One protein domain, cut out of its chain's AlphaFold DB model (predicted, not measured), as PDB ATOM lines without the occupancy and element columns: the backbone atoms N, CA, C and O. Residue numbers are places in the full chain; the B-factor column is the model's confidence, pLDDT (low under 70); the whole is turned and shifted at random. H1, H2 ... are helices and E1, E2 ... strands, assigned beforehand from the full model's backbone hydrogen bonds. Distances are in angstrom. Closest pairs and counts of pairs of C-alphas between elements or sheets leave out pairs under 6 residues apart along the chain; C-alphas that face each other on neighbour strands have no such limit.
ATOM      1  N   ALA A 310      12.059  15.051   7.797       67.56
ATOM      2  CA  ALA A 310      13.389  14.703   7.284       67.56
ATOM      3  C   ALA A 310      13.356  14.179   5.838       67.56
ATOM      4  O   ALA A 310      14.224  14.513   5.030       67.56
ATOM      5  N   GLU A 311      12.354  13.367   5.503       71.62
ATOM      6  CA  GLU A 311      12.226  12.720   4.194       71.62
ATOM      7  C   GLU A 311      11.674  13.698   3.147       71.62
ATOM      8  O   GLU A 311      12.238  13.823   2.059       71.62
ATOM      9  N   GLY A 312      10.666  14.495   3.518       77.31
ATOM     10  CA  GLY A 312      10.099  15.550   2.678       77.31
ATOM     11  C   GLY A 312      11.124  16.600   2.259       77.31
ATOM     12  O   GLY A 312      11.181  16.966   1.087       77.31
ATOM     13  N   VAL A 313      12.006  17.021   3.172       78.25
ATOM     14  CA  VAL A 313      13.089  17.972   2.855       78.25
ATOM     15  C   VAL A 313      14.073  17.386   1.837       78.25
ATOM     16  O   VAL A 313      14.504  18.106   0.935       78.25
ATOM     17  N   SER A 314      14.391  16.088   1.916       79.88
ATOM     18  CA  SER A 314      15.232  15.433   0.905       79.88
ATOM     19  C   SER A 314      14.544  15.397  -0.463       79.88
ATOM     20  O   SER A 314      15.173  15.737  -1.466       79.88
ATOM     21  N   CYS A 315      13.253  15.048  -0.506       79.56
ATOM     22  CA  CYS A 315      12.462  15.017  -1.739       79.56
ATOM     23  C   CYS A 315      12.359  16.403  -2.399       79.56
ATOM     24  O   CYS A 315      12.581  16.519  -3.603       79.56
ATOM     25  N   VAL A 316      12.102  17.460  -1.617       83.19
ATOM     26  CA  VAL A 316      12.072  18.847  -2.116       83.19
ATOM     27  C   VAL A 316      13.438  19.257  -2.664       83.19
ATOM     28  O   VAL A 316      13.509  19.792  -3.768       83.19
ATOM     29  N   ILE A 317      14.536  18.986  -1.949       84.81
ATOM     30  CA  ILE A 317      15.884  19.340  -2.419       84.81
ATOM     31  C   ILE A 317      16.216  18.632  -3.740       84.81
ATOM     32  O   ILE A 317      16.686  19.286  -4.672       84.81
ATOM     33  N   ASP A 318      15.949  17.329  -3.855       83.75
ATOM     34  CA  ASP A 318      16.229  16.586  -5.088       83.75
ATOM     35  C   ASP A 318      15.356  17.045  -6.267       83.75
ATOM     36  O   ASP A 318      15.862  17.178  -7.386       83.75
ATOM     37  N   ALA A 319      14.083  17.371  -6.030       83.31
ATOM     38  CA  ALA A 319      13.194  17.911  -7.054       83.31
ATOM     39  C   ALA A 319      13.583  19.344  -7.483       83.31
ATOM     40  O   ALA A 319      13.551  19.657  -8.676       83.31
ATOM     41  N   VAL A 320      14.037  20.200  -6.559       84.88
ATOM     42  CA  VAL A 320      14.591  21.531  -6.877       84.88
ATOM     43  C   VAL A 320      15.874  21.406  -7.705       84.88
ATOM     44  O   VAL A 320      16.028  22.096  -8.713       84.88
ATOM     45  N   ILE A 321      16.778  20.490  -7.342       84.69
ATOM     46  CA  ILE A 321      17.994  20.212  -8.121       84.69
ATOM     47  C   ILE A 321      17.637  19.738  -9.539       84.69
ATOM     48  O   ILE A 321      18.243  20.208 -10.505       84.69
ATOM     49  N   ALA A 322      16.635  18.861  -9.676       83.50
ATOM     50  CA  ALA A 322      16.161  18.374 -10.970       83.50
ATOM     51  C   ALA A 322      15.583  19.496 -11.852       83.50
ATOM     52  O   ALA A 322      15.890  19.543 -13.043       83.50
ATOM     53  N   GLN A 323      14.809  20.429 -11.282       82.88
ATOM     54  CA  GLN A 323      14.238  21.561 -12.025       82.88
ATOM     55  C   GLN A 323      15.285  22.607 -12.443       82.88
ATOM     56  O   GLN A 323      15.206  23.139 -13.549       82.88
ATOM     57  N   ILE A 324      16.279  22.904 -11.595       82.44
ATOM     58  CA  ILE A 324      17.324  23.898 -11.917       82.44
ATOM     59  C   ILE A 324      18.455  23.280 -12.775       82.44
ATOM     60  O   ILE A 324      19.244  24.000 -13.392       82.44
ATOM     61  N   GLY A 325      18.558  21.948 -12.840       80.44
ATOM     62  CA  GLY A 325      19.560  21.240 -13.649       80.44
ATOM     63  C   GLY A 325      21.003  21.424 -13.159       80.44
ATOM     64  O   GLY A 325      21.950  21.326 -13.945       80.44
ATOM     65  N   LEU A 326      21.187  21.728 -11.870       81.69
ATOM     66  CA  LEU A 326      22.504  21.867 -11.246       81.69
ATOM     67  C   LEU A 326      23.064  20.510 -10.812       81.69
ATOM     68  O   LEU A 326      22.337  19.594 -10.448       81.69
ATOM     69  N   ASP A 327      24.391  20.398 -10.791       84.31
ATOM     70  CA  ASP A 327      25.046  19.255 -10.156       84.31
ATOM     71  C   ASP A 327      24.926  19.340  -8.623       84.31
ATOM     72  O   ASP A 327      25.112  20.418  -8.041       84.31
ATOM     73  N   LYS A 328      24.688  18.195  -7.964       81.62
ATOM     74  CA  LYS A 328      24.473  18.106  -6.509       81.62
ATOM     75  C   LYS A 328      25.628  18.733  -5.718       81.62
ATOM     76  O   LYS A 328      25.384  19.414  -4.724       81.62
ATOM     77  N   SER A 329      26.873  18.578  -6.186       81.00
ATOM     78  CA  SER A 329      28.053  19.141  -5.510       81.00
ATOM     79  C   SER A 329      28.086  20.675  -5.517       81.00
ATOM     80  O   SER A 329      28.511  21.289  -4.539       81.00
ATOM     81  N   LYS A 330      27.600  21.302  -6.597       77.69
ATOM     82  CA  LYS A 330      27.530  22.765  -6.734       77.69
ATOM     83  C   LYS A 330      26.339  23.336  -5.984       77.69
ATOM     84  O   LYS A 330      26.484  24.370  -5.341       77.69
ATOM     85  N   TYR A 331      25.196  22.650  -6.033       80.00
ATOM     86  CA  TYR A 331      24.008  23.057  -5.289       80.00
ATOM     87  C   TYR A 331      24.275  23.072  -3.776       80.00
ATOM     88  O   TYR A 331      23.973  24.066  -3.119       80.00
ATOM     89  N   ALA A 332      24.936  22.036  -3.243       79.88
ATOM     90  CA  ALA A 332      25.314  21.961  -1.829       79.88
ATOM     91  C   ALA A 332      26.194  23.141  -1.371       79.88
ATOM     92  O   ALA A 332      25.966  23.682  -0.296       79.88
ATOM     93  N   GLN A 333      27.139  23.599  -2.204       77.81
ATOM     94  CA  GLN A 333      27.989  24.767  -1.906       77.81
ATOM     95  C   GLN A 333      27.218  26.097  -1.875       77.81
ATOM     96  O   GLN A 333      27.677  27.056  -1.256       77.81
ATOM     97  N   SER A 334      26.074  26.177  -2.562       74.31
ATOM     98  CA  SER A 334      25.173  27.337  -2.540       74.31
ATOM     99  C   SER A 334      24.031  27.220  -1.526       74.31
ATOM    100  O   SER A 334      23.309  28.195  -1.323       74.31
ATOM    101  N   LEU A 335      23.843  26.051  -0.904       78.88
ATOM    102  CA  LEU A 335      22.747  25.807   0.023       78.88
ATOM    103  C   LEU A 335      23.056  26.437   1.387       78.88
ATOM    104  O   LEU A 335      24.009  26.062   2.071       78.88
ATOM    105  N   LEU A 336      22.214  27.387   1.786       75.25
ATOM    106  CA  LEU A 336      22.242  28.008   3.104       75.25
ATOM    107  C   LEU A 336      21.069  27.470   3.916       75.25
ATOM    108  O   LEU A 336      19.913  27.681   3.549       75.25
ATOM    109  N   VAL A 337      21.365  26.788   5.019       73.88
ATOM    110  CA  VAL A 337      20.340  26.271   5.929       73.88
ATOM    111  C   VAL A 337      20.155  27.271   7.063       73.88
ATOM    112  O   VAL A 337      21.085  27.561   7.818       73.88
ATOM    113  N   ALA A 338      18.942  27.801   7.182       70.62
ATOM    114  CA  ALA A 338      18.512  28.570   8.336       70.62
ATOM    115  C   ALA A 338      17.726  27.656   9.281       70.62
ATOM    116  O   ALA A 338      16.755  27.025   8.869       70.62
ATOM    117  N   SER A 339      18.137  27.593  10.545       67.56
ATOM    118  CA  SER A 339      17.306  27.040  11.609       67.56
ATOM    119  C   SER A 339      16.421  28.155  12.161       67.56
ATOM    120  O   SER A 339      16.886  29.272  12.407       67.56
ATOM    121  N   GLY A 340      15.144  27.851  12.352       66.25
ATOM    122  CA  GLY A 340      14.187  28.743  12.982       66.25
ATOM    123  C   GLY A 340      13.078  27.948  13.649       66.25
ATOM    124  O   GLY A 340      12.757  26.841  13.215       66.25
ATOM    125  N   ASP A 341      12.510  28.510  14.711       65.56
ATOM    126  CA  ASP A 341      11.292  27.973  15.307       65.56
ATOM    127  C   ASP A 341      10.073  28.558  14.584       65.56
ATOM    128  O   ASP A 341       9.841  29.771  14.609       65.56
ATOM    129  N   VAL A 342       9.294  27.673  13.957       60.81
ATOM    130  CA  VAL A 342       8.063  28.005  13.229       60.81
ATOM    131  C   VAL A 342       6.980  28.525  14.184       60.81
ATOM    132  O   VAL A 342       6.170  29.356  13.782       60.81
ATOM    133  N   GLY A 343       6.987  28.106  15.457       56.78
ATOM    134  CA  GLY A 343       6.047  28.602  16.469       56.78
ATOM    135  C   GLY A 343       6.331  30.041  16.916       56.78
ATOM    136  O   GLY A 343       5.400  30.803  17.167       56.78
ATOM    137  N   SER A 344       7.608  30.430  16.982       60.69
ATOM    138  CA  SER A 344       8.037  31.748  17.478       60.69
ATOM    139  C   SER A 344       8.364  32.774  16.385       60.69
ATOM    140  O   SER A 344       8.634  33.929  16.717       60.69
ATOM    141  N   ASN A 345       8.386  32.383  15.102       55.84
ATOM    142  CA  ASN A 345       8.883  33.206  13.982       55.84
ATOM    143  C   ASN A 345      10.301  33.779  14.222       55.84
ATOM    144  O   ASN A 345      10.620  34.897  13.814       55.84
ATOM    145  N   GLN A 346      11.170  33.014  14.894       48.25
ATOM    146  CA  GLN A 346      12.542  33.426  15.209       48.25
ATOM    147  C   GLN A 346      13.563  32.600  14.427       48.25
ATOM    148  O   GLN A 346      13.588  31.373  14.516       48.25
ATOM    149  N   LEU A 347      14.447  33.293  13.705       50.75
ATOM    150  CA  LEU A 347      15.650  32.726  13.095       50.75
ATOM    151  C   LEU A 347      16.717  32.546  14.182       50.75
ATOM    152  O   LEU A 347      17.168  33.526  14.773       50.75
ATOM    153  N   THR A 348      17.115  31.304  14.450       54.66
ATOM    154  CA  THR A 348      18.009  30.961  15.570       54.66
ATOM    155  C   THR A 348      19.464  30.809  15.135       54.66
ATOM    156  O   THR A 348      20.371  31.134  15.900       54.66
ATOM    157  N   SER A 349      19.714  30.336  13.910       52.59
ATOM    158  CA  SER A 349      21.061  30.267  13.327       52.59
ATOM    159  C   SER A 349      21.030  30.090  11.808       52.59
ATOM    160  O   SER A 349      20.081  29.540  11.253       52.59
ATOM    161  N   THR A 350      22.095  30.518  11.133       47.78
ATOM    162  CA  THR A 350      22.359  30.208   9.722       47.78
ATOM    163  C   THR A 350      23.670  29.438   9.608       47.78
ATOM    164  O   THR A 350      24.677  29.812  10.213       47.78
ATOM    165  N   GLN A 351      23.664  28.342   8.851       54.62
ATOM    166  CA  GLN A 351      24.847  27.523   8.590       54.62
ATOM    167  C   GLN A 351      25.008  27.293   7.083       54.62
ATOM    168  O   GLN A 351      24.038  27.070   6.359       54.62
ATOM    169  N   SER A 352      26.255  27.360   6.618       46.28
ATOM    170  CA  SER A 352      26.637  26.961   5.262       46.28
ATOM    171  C   SER A 352      26.982  25.473   5.267       46.28
ATOM    172  O   SER A 352      27.742  25.027   6.131       46.28
ATOM    173  N   CYS A 353      26.422  24.699   4.339       50.25
ATOM    174  CA  CYS A 353      26.648  23.258   4.282       50.25
ATOM    175  C   CYS A 353      28.030  22.924   3.691       50.25
ATOM    176  O   CYS A 353      28.228  22.956   2.477       50.25
TER     177      CYS A 353
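AT A GLANCE: This is residues 310 to 353 of the 366 residues of an uncharacterized protein of Melampsora larici-populina (strain 98AG31 / pathotype 3-4-7) (UniProt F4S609). The printed part is an open, loose V: helix H1 makes one arm, the hairpin of strands E1 and E2 makes the other, and the short helix H2 sits at the closed end between them. H1 and H2 meet at a corner, and H1 stays clear of both strands. The 44 printed residues have two named helices followed by two named strands, in the order H1, H2, E1, E2, with an antiparallel sheet of order E1 - E2; the class is mixed, helices and strands. The whole is loose, with a radius of gyration of the C-alphas of 12.3 A, and elongated, spanning 35 by 20 by 15 A.

IN THESE COORDINATES: H1, residues 311 to 324, begins with C-alpha 311 at (12.226, 12.720, 4.194) and is 20.3 A long from first to last C-alpha. H2 is residues 328 to 334, 10.1 A. E1 is residues 336 to 341, 16.4 A. E2, residues 346 to 352, is 18.4 A long and ends with C-alpha 352 at (26.637, 26.961, 5.262).

HOW THE PARTS SIT: H1 and H2 are close but not clearly touching, and their closest C-alphas, those of Ile 321 and Lys 328, are 7.0 A apart. Their lines are about perpendicular, at 86 degrees. In H1 every O i to N i+4 pair is within hydrogen-bond range; in H2, 2 of 3 are. The closest C-alphas of H2 and E2, those of Gln 333 and Ser 352, are 7.6 A apart. E1 and E2 form an antiparallel hairpin, with 158 degrees between their directions; N 339 and O 349, 2.8 A, and N 351 and O 337, 2.9 A, are within hydrogen-bond range. H1 is apart from E1 and from E2.

THE WHOLE: The C-alphas of Gly 325 and Ser 344, the two farthest apart, are 34.8 A from each other. The printed part has no cut, and its three links are tight. Residues 310 to 316, 322 to 327 and 341 to 346 stand free. Mean pLDDT of the printed part is 71.4; residue 310 and residues 339 to 353 are under 70.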